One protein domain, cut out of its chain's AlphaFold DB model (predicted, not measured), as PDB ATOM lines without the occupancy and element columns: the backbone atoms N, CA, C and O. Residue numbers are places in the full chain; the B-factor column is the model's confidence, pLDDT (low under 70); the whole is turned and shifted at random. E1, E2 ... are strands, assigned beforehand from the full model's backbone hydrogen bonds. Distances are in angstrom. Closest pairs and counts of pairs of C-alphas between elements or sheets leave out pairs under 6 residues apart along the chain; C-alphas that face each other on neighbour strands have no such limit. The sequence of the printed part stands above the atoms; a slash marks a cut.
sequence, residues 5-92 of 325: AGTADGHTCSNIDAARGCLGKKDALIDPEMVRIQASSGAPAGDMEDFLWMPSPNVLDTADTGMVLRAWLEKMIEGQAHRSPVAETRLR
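What this domain is: This is residues 5 to 92 of the 325 residues of an uncharacterized protein of Minicystis rosea (UniProt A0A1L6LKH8). With little regular structure, this is a strongly twisted sheet along one long strand, E5, with E2 on one side and E6, then E7, on the other; the small hairpin E3-E4 and a loop-rich part with E1 lie off it. The 88 printed residues include seven named strands, E1 to E7, holding 34 residues, and no named helix: all strand, neighbours antiparallel. It is only just loose, close to compact, with radius of gyration of the C-alphas 14.9 A and spans of 44 by 32 by 25 A.

How they stand to each other: E1, residues 12 to 14, pairs with no named strand. E2, residues 35 to 39, is antiparallel to E5, residues 67 to 77, at 152 degrees; N 36 and O 72 are 2.9 A apart. E3, residues 43 to 45, and E4, residues 52 to 54, form a hairpin, N 43 to O 54 2.9 A. E6, residues 80 to 83, forms a hairpin with E5, N 75 to O 82 3.0 A. E7, residues 87 to 91, is antiparallel to E5, N 69 to O 89 2.8 A.

Where its parts are: E1 begins at C-alpha 12 (194.115, 257.909, 246.874). E5 measures 31.7 A. E7 ends at C-alpha 91 (189.665, 240.206, 258.348).

The domain as a whole: Links E1 to E2 and E4 to E5 are long. The printed part has no cut, and no printed residue is under 70 in pLDDT.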
ATOM      1  N   ALA A   5     191.659 256.481 251.367       90.56
ATOM      2  CA  ALA A   5     190.548 257.344 250.981       90.56
ATOM      3  C   ALA A   5     190.684 257.765 249.516       90.56
ATOM      4  O   ALA A   5     191.641 258.443 249.145       90.56
ATOM      5  N   GLY A   6     189.716 257.364 248.691       89.44
ATOM      6  CA  GLY A   6     189.602 257.838 247.314       89.44
ATOM      7  C   GLY A   6     189.032 259.254 247.271       89.44
ATOM      8  O   GLY A   6     188.048 259.553 247.949       89.44
ATOM      9  N   THR A   7     189.640 260.123 246.473       86.00
ATOM     10  CA  THR A   7     189.189 261.502 246.253       86.00
ATOM     11  C   THR A   7     188.427 261.614 244.929       86.00
ATOM     12  O   THR A   7     188.534 260.756 244.053       86.00
ATOM     13  N   ALA A   8     187.611 262.663 244.772       86.06
ATOM     14  CA  ALA A   8     186.749 262.834 243.594       86.06
ATOM     15  C   ALA A   8     187.525 263.006 242.270       86.06
ATOM     16  O   ALA A   8     186.983 262.751 241.199       86.06
ATOM     17  N   ASP A   9     188.790 263.416 242.347       86.31
ATOM     18  CA  ASP A   9     189.736 263.546 241.232       86.31
ATOM     19  C   ASP A   9     190.481 262.235 240.899       86.31
ATOM     20  O   ASP A   9     191.304 262.206 239.987       86.31
ATOM     21  N   GLY A  10     190.181 261.136 241.603       86.75
ATOM     22  CA  GLY A  10     190.755 259.811 241.357       86.75
ATOM     23  C   GLY A  10     192.073 259.526 242.083       86.75
ATOM     24  O   GLY A  10     192.628 258.439 241.915       86.75
ATOM     25  N   HIS A  11     192.580 260.450 242.907       88.81
ATOM     26  CA  HIS A  11     193.720 260.172 243.782       88.81
ATOM     27  C   HIS A  11     193.318 259.301 244.989       88.81
ATOM     28  O   HIS A  11     192.143 259.112 245.306       88.81
ATOM     29  N   THR A  12     194.310 258.706 245.655       92.06
ATOM     30  CA  THR A  12     194.115 257.909 246.874       92.06
ATOM     31  C   THR A  12     195.034 258.431 247.963       92.06
ATOM     32  O   THR A  12     196.249 258.416 247.791       92.06
ATOM     33  N   CYS A  13     194.456 258.858 249.081       91.62
ATOM     34  CA  CYS A  13     195.189 259.237 250.281       91.62
ATOM     35  C   CYS A  13     195.402 258.021 251.192       91.62
ATOM     36  O   CYS A  13     194.519 257.167 251.276       91.62
ATOM     37  N   SER A  14     196.531 257.979 251.905       91.69
ATOM     38  CA  SER A  14     196.823 256.994 252.956       91.69
ATOM     39  C   SER A  14     197.042 257.689 254.301       91.69
ATOM     40  O   SER A  14     197.487 258.837 254.350       91.69
ATOM     41  N   ASN A  15     196.715 257.008 255.398       89.69
ATOM     42  CA  ASN A  15     197.034 257.459 256.755       89.69
ATOM     43  C   ASN A  15     198.464 257.092 257.197       89.69
ATOM     44  O   ASN A  15     198.921 257.632 258.196       89.69
ATOM     45  N   ILE A  16     199.163 256.198 256.486       89.62
ATOM     46  CA  ILE A  16     200.519 255.749 256.862       89.62
ATOM     47  C   ILE A  16     201.555 255.850 255.733       89.62
ATOM     48  O   ILE A  16     202.748 255.940 256.010       89.62
ATOM     49  N   ASP A  17     201.134 255.840 254.465       91.25
ATOM     50  CA  ASP A  17     202.035 255.868 253.306       91.25
ATOM     51  C   ASP A  17     202.130 257.283 252.716       91.25
ATOM     52  O   ASP A  17     201.344 257.683 251.852       91.25
ATOM     53  N   ALA A  18     203.118 258.048 253.188       90.06
ATOM     54  CA  ALA A  18     203.350 259.429 252.765       90.06
ATOM     55  C   ALA A  18     203.728 259.537 251.276       90.06
ATOM     56  O   ALA A  18     203.424 260.542 250.628       90.06
ATOM     57  N   ALA A  19     204.319 258.484 250.696       89.56
ATOM     58  CA  ALA A  19     204.757 258.482 249.303       89.56
ATOM     59  C   ALA A  19     203.579 258.533 248.316       89.56
ATOM     60  O   ALA A  19     203.738 259.020 247.193       89.56
ATOM     61  N   ARG A  20     202.385 258.083 248.729       88.38
ATOM     62  CA  ARG A  20     201.150 258.234 247.939       88.38
ATOM     63  C   ARG A  20     200.687 259.685 247.846       88.38
ATOM     64  O   ARG A  20     200.046 260.053 246.862       88.38
ATOM     65  N   GLY A  21     201.039 260.502 248.839       84.06
ATOM     66  CA  GLY A  21     200.525 261.852 248.997       84.06
ATOM     67  C   GLY A  21     199.015 261.888 249.250       84.06
ATOM     68  O   GLY A  21     198.328 260.866 249.290       84.06
ATOM     69  N   CYS A  22     198.473 263.093 249.406       88.38
ATOM     70  CA  CYS A  22     197.038 263.300 249.559       88.38
ATOM     71  C   CYS A  22     196.613 264.636 248.949       88.38
ATOM     72  O   CYS A  22     197.289 265.650 249.130       88.38
ATOM     73  N   LEU A  23     195.497 264.639 248.207       86.81
ATOM     74  CA  LEU A  23     194.954 265.830 247.530       86.81
ATOM     75  C   LEU A  23     196.005 266.560 246.670       86.81
ATOM     76  O   LEU A  23     196.166 267.778 246.749       86.81
ATOM     77  N   GLY A  24     196.792 265.798 245.903       82.62
ATOM     78  CA  GLY A  24     197.850 266.331 245.037       82.62
ATOM     79  C   GLY A  24     199.098 266.851 245.766       82.62
ATOM     80  O   GLY A  24     200.024 267.334 245.112       82.62
ATOM     81  N   LYS A  25     199.168 266.748 247.100       88.94
ATOM     82  CA  LYS A  25     200.355 267.102 247.890       88.94
ATOM     83  C   LYS A  25     201.200 265.862 248.160       88.94
ATOM     84  O   LYS A  25     200.691 264.870 248.677       88.94
ATOM     85  N   LYS A  26     202.492 265.934 247.832       87.94
ATOM     86  CA  LYS A  26     203.478 264.916 248.221       87.94
ATOM     87  C   LYS A  26     203.645 264.911 249.739       87.94
ATOM     88  O   LYS A  26     203.502 265.963 250.360       87.94
ATOM     89  N   ASP A  27     203.909 263.738 250.302       88.69
ATOM     90  CA  ASP A  27     204.169 263.530 251.731       88.69
ATOM     91  C   ASP A  27     203.015 263.936 252.668       88.69
ATOM     92  O   ASP A  27     203.189 264.043 253.879       88.69
ATOM     93  N   ALA A  28     201.818 264.157 252.118       89.12
ATOM     94  CA  ALA A  28     200.624 264.450 252.895       89.12
ATOM     95  C   ALA A  28     199.900 263.153 253.271       89.12
ATOM     96  O   ALA A  28     199.557 262.353 252.400       89.12
ATOM     97  N   LEU A  29     199.630 262.992 254.566       92.12
ATOM     98  CA  LEU A  29     198.838 261.900 255.126       92.12
ATOM     99  C   LEU A  29     197.414 262.362 255.438       92.12
ATOM    100  O   LEU A  29     197.142 263.556 255.586       92.12
ATOM    101  N   ILE A  30     196.501 261.398 255.546       91.12
ATOM    102  CA  ILE A  30     195.187 261.639 256.144       91.12
ATOM    103  C   ILE A  30     195.394 262.030 257.609       91.12
ATOM    104  O   ILE A  30     196.066 261.312 258.346       91.12
ATOM    105  N   ASP A  31     194.786 263.141 258.020       91.50
ATOM    106  CA  ASP A  31     194.764 263.575 259.414       91.50
ATOM    107  C   ASP A  31     194.124 262.485 260.301       91.50
ATOM    108  O   ASP A  31     192.961 262.122 260.063       91.50
ATOM    109  N   PRO A  32     194.842 261.945 261.306       91.62
ATOM    110  CA  PRO A  32     194.306 260.908 262.175       91.62
ATOM    111  C   PRO A  32     193.019 261.305 262.894       91.62
ATOM    112  O   PRO A  32     192.134 260.464 263.064       91.62
ATOM    113  N   GLU A  33     192.847 262.588 263.225       92.25
ATOM    114  CA  GLU A  33     191.640 263.085 263.888       92.25
ATOM    115  C   GLU A  33     190.397 263.015 262.994       92.25
ATOM    116  O   GLU A  33     189.268 263.048 263.497       92.25
ATOM    117  N   MET A  34     190.571 262.880 261.676       93.88
ATOM    118  CA  MET A  34     189.472 262.706 260.726       93.88
ATOM    119  C   MET A  34     189.060 261.246 260.551       93.88
ATOM    120  O   MET A  34     187.974 260.973 260.043       93.88
ATOM    121  N   VAL A  35     189.903 260.291 260.931       93.81
ATOM    122  CA  VAL A  35     189.642 258.875 260.682       93.81
ATOM    123  C   VAL A  35     188.771 258.306 261.798       93.81
ATOM    124  O   VAL A  35     189.020 258.484 262.990       93.81
ATOM    125  N   ARG A  36     187.714 257.593 261.418       93.81
ATOM    126  CA  ARG A  36     186.867 256.828 262.335       93.81
ATOM    127  C   ARG A  36     186.922 255.367 261.940       93.81
ATOM    128  O   ARG A  36     186.708 255.040 260.775       93.81
ATOM    129  N   ILE A  37     187.198 254.499 262.911       93.31
ATOM    130  CA  ILE A  37     187.250 253.049 262.727       93.31
ATOM    131  C   ILE A  37     186.290 252.395 263.716       93.31
ATOM    132  O   ILE A  37     186.260 252.736 264.897       93.31
ATOM    133  N   GLN A  38     185.513 251.438 263.226       95.00
ATOM    134  CA  GLN A  38     184.704 250.532 264.028       95.00
ATOM    135  C   GLN A  38     185.017 249.096 263.635       95.00
ATOM    136  O   GLN A  38     185.233 248.808 262.457       95.00
ATOM    137  N   ALA A  39     184.981 248.186 264.602       94.88
ATOM    138  CA  ALA A  39     185.061 246.758 264.342       94.88
ATOM    139  C   ALA A  39     183.856 246.020 264.923       94.88
ATOM    140  O   ALA A  39     183.263 246.461 265.907       94.88
ATOM    141  N   SER A  40     183.524 244.866 264.345       94.62
ATOM    142  CA  SER A  40     182.504 243.964 264.892       94.62
ATOM    143  C   SER A  40     182.916 243.289 266.204       94.62
ATOM    144  O   SER A  40     182.060 242.756 266.900       94.62
ATOM    145  N   SER A  41     184.212 243.269 266.527       93.69
ATOM    146  CA  SER A  41     184.766 242.640 267.729       93.69
ATOM    147  C   SER A  41     186.064 243.332 268.145       93.69
ATOM    148  O   SER A  41     186.814 243.808 267.291       93.69
ATOM    149  N   GLY A  42     186.351 243.351 269.446       92.50
ATOM    150  CA  GLY A  42     187.548 243.976 270.006       92.50
ATOM    151  C   GLY A  42     187.389 245.462 270.320       92.50
ATOM    152  O   GLY A  42     186.276 245.984 270.363       92.50
ATOM    153  N   ALA A  43     188.514 246.129 270.555       94.19
ATOM    154  CA  ALA A  43     188.577 247.543 270.908       94.19
ATOM    155  C   ALA A  43     189.833 248.213 270.315       94.19
ATOM    156  O   ALA A  43     190.807 247.515 270.000       94.19
ATOM    157  N   PRO A  44     189.848 249.554 270.187       91.44
ATOM    158  CA  PRO A  44     191.071 250.296 269.908       91.44
ATOM    159  C   PRO A  44     192.161 249.968 270.934       91.44
ATOM    160  O   PRO A  44     191.871 249.718 272.106       91.44
ATOM    161  N   ALA A  45     193.412 249.979 270.493       89.31
ATOM    162  CA  ALA A  45     194.582 249.768 271.331       89.31
ATOM    163  C   ALA A  45     195.599 250.878 271.080       89.31
ATOM    164  O   ALA A  45     195.735 251.313 269.942       89.31
ATOM    165  N   GLY A  46     196.323 251.306 272.114       87.56
ATOM    166  CA  GLY A  46     197.266 252.420 271.989       87.56
ATOM    167  C   GLY A  46     196.577 253.765 271.747       87.56
ATOM    168  O   GLY A  46     195.393 253.931 272.060       87.56
ATOM    169  N   ASP A  47     197.338 254.715 271.209       85.69
ATOM    170  CA  ASP A  47     196.838 256.048 270.892       85.69
ATOM    171  C   ASP A  47     196.066 256.041 269.562       85.69
ATOM    172  O   ASP A  47     196.238 255.163 268.712       85.69
ATOM    173  N   MET A  48     195.187 257.031 269.355       75.44
ATOM    174  CA  MET A  48     194.362 257.105 268.136       75.44
ATOM    175  C   MET A  48     195.194 257.173 266.844       75.44
ATOM    176  O   MET A  48     194.726 256.727 265.797       75.44
ATOM    177  N   GLU A  49     196.421 257.686 266.926       82.62
ATOM    178  CA  GLU A  49     197.350 257.819 265.800       82.62
ATOM    179  C   GLU A  49     197.952 256.478 265.352       82.62
ATOM    180  O   GLU A  49     198.337 256.334 264.192       82.62
ATOM    181  N   ASP A  50     197.978 255.467 266.226       84.81
ATOM    182  CA  ASP A  50     198.594 254.174 265.913       84.81
ATOM    183  C   ASP A  50     197.686 253.288 265.044       84.81
ATOM    184  O   ASP A  50     198.134 252.322 264.411       84.81
ATOM    185  N   PHE A  51     196.382 253.591 265.005       87.44
ATOM    186  CA  PHE A  51     195.362 252.783 264.327       87.44
ATOM    187  C   PHE A  51     195.500 251.287 264.647       87.44
ATOM    188  O   PHE A  51     195.434 250.432 263.746       87.44
ATOM    189  N   LEU A  52     195.755 250.974 265.918       90.06
ATOM    190  CA  LEU A  52     195.850 249.611 266.417       90.06
ATOM    191  C   LEU A  52     194.496 249.177 266.969       90.06
ATOM    192  O   LEU A  52     193.766 249.934 267.607       90.06
ATOM    193  N   TRP A  53     194.152 247.927 266.691       91.06
ATOM    194  CA  TRP A  53     192.920 247.318 267.161       91.06
ATOM    195  C   TRP A  53     193.244 245.961 267.762       91.06
ATOM    196  O   TRP A  53     193.872 245.125 267.110       91.06
ATOM    197  N   MET A  54     192.820 245.748 269.002       91.31
ATOM    198  CA  MET A  54     192.938 244.470 269.687       91.31
ATOM    199  C   MET A  54     191.624 243.708 269.523       91.31
ATOM    200  O   MET A  54     190.600 244.171 270.026       91.31
ATOM    201  N   PRO A  55     191.614 242.553 268.829       90.88
ATOM    202  CA  PRO A  55     190.439 241.690 268.760       90.88
ATOM    203  C   PRO A  55     189.966 241.267 270.155       90.88
ATOM    204  O   PRO A  55     190.750 241.272 271.106       90.88
ATOM    205  N   SER A  56     188.700 240.853 270.272       92.31
ATOM    206  CA  SER A  56     188.204 240.266 271.522       92.31
ATOM    207  C   SER A  56     189.109 239.100 271.949       92.31
ATOM    208  O   SER A  56     189.470 238.269 271.105       92.31
ATOM    209  N   PRO A  57     189.471 238.995 273.240       91.31
ATOM    210  CA  PRO A  57     190.210 237.841 273.737       91.31
ATOM    211  C   PRO A  57     189.393 236.545 273.621       91.31
ATOM    212  O   PRO A  57     189.976 235.460 273.579       91.31
ATOM    213  N   ASN A  58     188.059 236.638 273.537       94.38
ATOM    214  CA  ASN A  58     187.199 235.491 273.297       94.38
ATOM    215  C   ASN A  58     187.172 235.134 271.803       94.38
ATOM    216  O   ASN A  58     186.522 235.784 270.984       94.38
ATOM    217  N   VAL A  59     187.846 234.040 271.451       96.25
ATOM    218  CA  VAL A  59     187.930 233.538 270.070       96.25
ATOM    219  C   VAL A  59     186.580 233.192 269.446       96.25
ATOM    220  O   VAL A  59     186.461 233.224 268.220       96.25
ATOM    221  N   LEU A  60     185.566 232.882 270.259       96.62
ATOM    222  CA  LEU A  60     184.230 232.533 269.777       96.62
ATOM    223  C   LEU A  60     183.501 233.727 269.144       96.62
ATOM    224  O   LEU A  60     182.633 233.516 268.297       96.62
ATOM    225  N   ASP A  61     183.886 234.960 269.488       95.31
ATOM    226  CA  ASP A  61     183.270 236.188 268.964       95.31
ATOM    227  C   ASP A  61     183.628 236.451 267.493       95.31
ATOM    228  O   ASP A  61     182.958 237.225 266.818       95.31
ATOM    229  N   THR A  62     184.709 235.839 267.000       95.56
ATOM    230  CA  THR A  62     185.220 236.049 265.633       95.56
ATOM    231  C   THR A  62     185.297 234.763 264.816       95.56
ATOM    232  O   THR A  62     185.585 234.808 263.620       95.56
ATOM    233  N   ALA A  63     185.034 233.604 265.422       96.62
ATOM    234  CA  ALA A  63     185.157 232.314 264.752       96.62
ATOM    235  C   ALA A  63     184.156 232.133 263.595       96.62
ATOM    236  O   ALA A  63     184.479 231.461 262.618       96.62
ATOM    237  N   ASP A  64     182.963 232.731 263.670       95.62
ATOM    238  CA  ASP A  64     181.914 232.601 262.648       95.62
ATOM    239  C   ASP A  64     181.975 233.657 261.536       95.62
ATOM    240  O   ASP A  64     181.541 233.406 260.416       95.62
ATOM    241  N   THR A  65     182.489 234.849 261.824       93.88
ATOM    242  CA  THR A  65     182.376 236.015 260.929       93.88
ATOM    243  C   THR A  65     183.709 236.702 260.657       93.88
ATOM    244  O   THR A  65     183.807 237.508 259.728       93.88
ATOM    245  N   GLY A  66     184.756 236.344 261.397       94.50
ATOM    246  CA  GLY A  66     186.020 237.065 261.429       94.50
ATOM    247  C   GLY A  66     185.865 238.401 262.143       94.50
ATOM    248  O   GLY A  66     185.033 238.551 263.034       94.50
ATOM    249  N   MET A  67     186.672 239.382 261.751       94.50
ATOM    250  CA  MET A  67     186.534 240.756 262.235       94.50
ATOM    251  C   MET A  67     186.151 241.660 261.069       94.50
ATOM    252  O   MET A  67     186.928 241.838 260.132       94.50
ATOM    253  N   VAL A  68     184.943 242.217 261.107       94.44
ATOM    254  CA  VAL A  68     184.499 243.213 260.129       94.44
ATOM    255  C   VAL A  68     184.995 244.572 260.595       94.44
ATOM    256  O   VAL A  68     184.617 245.018 261.673       94.44
ATOM    257  N   LEU A  69     185.834 245.212 259.790       94.25
ATOM    258  CA  LEU A  69     186.316 246.567 259.997       94.25
ATOM    259  C   LEU A  69     185.553 247.528 259.098       94.25
ATOM    260  O   LEU A  69     185.390 247.280 257.905       94.25
ATOM    261  N   ARG A  70     185.131 248.645 259.676       95.69
ATOM    262  CA  ARG A  70     184.468 249.754 258.999       95.69
ATOM    263  C   ARG A  70     185.260 251.018 259.244       95.69
ATOM    264  O   ARG A  70     185.567 251.321 260.392       95.69
ATOM    265  N   ALA A  71     185.552 251.759 258.186       95.00
ATOM    266  CA  ALA A  71     186.259 253.025 258.280       95.00
ATOM    267  C   ALA A  71     185.561 254.113 257.462       95.00
ATOM    268  O   ALA A  71     184.978 253.841 256.412       95.00
ATOM    269  N   TRP A  72     185.607 255.347 257.953       95.69
ATOM    270  CA  TRP A  72     185.177 256.537 257.221       95.69
ATOM    271  C   TRP A  72     185.963 257.761 257.686       95.69
ATOM    272  O   TRP A  72     186.557 257.757 258.765       95.69
ATOM    273  N   LEU A  73     185.950 258.808 256.865       95.25
ATOM    274  CA  LEU A  73     186.435 260.127 257.239       95.25
ATOM    275  C   LEU A  73     185.279 260.967 257.770       95.25
ATOM    276  O   LEU A  73     184.189 260.973 257.193       95.25
ATOM    277  N   GLU A  74     185.528 261.684 258.854       96.31
ATOM    278  CA  GLU A  74     184.577 262.583 259.486       96.31
ATOM    279  C   GLU A  74     185.260 263.903 259.828       96.31
ATOM    280  O   GLU A  74     186.319 263.923 260.453       96.31
ATOM    281  N   LYS A  75     184.663 265.019 259.407       95.19
ATOM    282  CA  LYS A  75     185.177 266.360 259.697       95.19
ATOM    283  C   LYS A  75     184.043 267.317 260.023       95.19
ATOM    284  O   LYS A  75     183.002 267.285 259.371       95.19
ATOM    285  N   MET A  76     184.275 268.206 260.983       94.69
ATOM    286  CA  MET A  76     183.371 269.317 261.271       94.69
ATOM    287  C   MET A  76     183.610 270.458 260.279       94.69
ATOM    288  O   MET A  76     184.722 270.983 260.185       94.69
ATOM    289  N   ILE A  77     182.573 270.851 259.543       94.38
ATOM    290  CA  ILE A  77     182.577 272.005 258.638       94.38
ATOM    291  C   ILE A  77     181.386 272.869 259.044       94.38
ATOM    292  O   ILE A  77     180.267 272.375 259.111       94.38
ATOM    293  N   GLU A  78     181.638 274.130 259.403       95.44
ATOM    294  CA  GLU A  78     180.585 275.078 259.816       95.44
ATOM    295  C   GLU A  78     179.681 274.548 260.952       95.44
ATOM    296  O   GLU A  78     178.482 274.809 261.012       95.44
ATOM    297  N   GLY A  79     180.263 273.774 261.874       94.62
ATOM    298  CA  GLY A  79     179.538 273.176 263.000       94.62
ATOM    299  C   GLY A  79     178.713 271.931 262.654       94.62
ATOM    300  O   GLY A  79     178.074 271.378 263.545       94.62
ATOM    301  N   GLN A  80     178.749 271.446 261.411       96.19
ATOM    302  CA  GLN A  80     178.099 270.203 260.986       96.19
ATOM    303  C   GLN A  80     179.130 269.100 260.724       96.19
ATOM    304  O   GLN A  80     180.206 269.354 260.184       96.19
ATOM    305  N   ALA A  81     178.805 267.864 261.106       95.19
ATOM    306  CA  ALA A  81     179.646 266.705 260.824       95.19
ATOM    307  C   ALA A  81     179.427 266.232 259.381       95.19
ATOM    308  O   ALA A  81     178.333 265.799 259.017       95.19
ATOM    309  N   HIS A  82     180.477 266.282 258.565       95.94
ATOM    310  CA  HIS A  82     180.488 265.736 257.212       95.94
ATOM    311  C   HIS A  82     181.203 264.391 257.204       95.94
ATOM    312  O   HIS A  82     182.332 264.277 257.683       95.94
ATOM    313  N   ARG A  83     180.546 263.377 256.631       96.00
ATOM    314  CA  ARG A  83     180.995 261.984 256.636       96.00
ATOM    315  C   ARG A  83     181.222 261.464 255.216       96.00
ATOM    316  O   ARG A  83     180.368 261.647 254.351       96.00
ATOM    317  N   SER A  84     182.346 260.785 254.986       94.50
ATOM    318  CA  SER A  84     182.599 260.051 253.738       94.50
ATOM    319  C   SER A  84     181.773 258.756 253.663       94.50
ATOM    320  O   SER A  84     181.306 258.262 254.692       94.50
ATOM    321  N   PRO A  85     181.646 258.124 252.481       95.50
ATOM    322  CA  PRO A  85     181.179 256.743 252.399       95.50
ATOM    323  C   PRO A  85     181.980 255.818 253.326       95.50
ATOM    324  O   PRO A  85     183.170 256.045 253.568       95.50
ATOM    325  N   VAL A  86     181.316 254.784 253.847       95.88
ATOM    326  CA  VAL A  86     181.937 253.785 254.723       95.88
ATOM    327  C   VAL A  86     182.624 252.732 253.868       95.88
ATOM    328  O   VAL A  86     181.975 252.074 253.056       95.88
ATOM    329  N   ALA A  87     183.923 252.549 254.080       94.25
ATOM    330  CA  ALA A  87     184.648 251.389 253.591       94.25
ATOM    331  C   ALA A  87     184.484 250.240 254.590       94.25
ATOM    332  O   ALA A  87     184.621 250.447 255.796       94.25
ATOM    333  N   GLU A  88     184.200 249.036 254.100       94.88
ATOM    334  CA  GLU A  88     184.112 247.824 254.917       94.88
ATOM    335  C   GLU A  88     185.104 246.779 254.399       94.88
ATOM    336  O   GLU A  88     185.228 246.568 253.193       94.88
ATOM    337  N   THR A  89     185.807 246.113 255.310       93.75
ATOM    338  CA  THR A  89     186.634 244.946 255.000       93.75
ATOM    339  C   THR A  89     186.456 243.875 256.065       93.75
ATOM    340  O   THR A  89     186.168 244.172 257.224       93.75
ATOM    341  N   ARG A  90     186.626 242.609 255.685       93.38
ATOM    342  CA  ARG A  90     186.552 241.475 256.608       93.38
ATOM    343  C   ARG A  90     187.926 240.855 256.763       93.38
ATOM    344  O   ARG A  90     188.501 240.341 255.807       93.38
ATOM    345  N   LEU A  91     188.416 240.849 257.992       93.44
ATOM    346  CA  LEU A  91     189.665 240.206 258.348       93.44
ATOM    347  C   LEU A  91     189.410 238.767 258.786       93.44
ATOM    348  O   LEU A  91     188.574 238.492 259.651       93.44
ATOM    349  N   ARG A  92     190.170 237.847 258.192       94.38
ATOM    350  CA  ARG A  92     190.243 236.459 258.645       94.38
ATOM    351  C   ARG A  92     190.904 236.429 260.031       94.38
ATOM    352  O   ARG A  92     191.970 237.029 260.180       94.38
TER     353      ARG A  92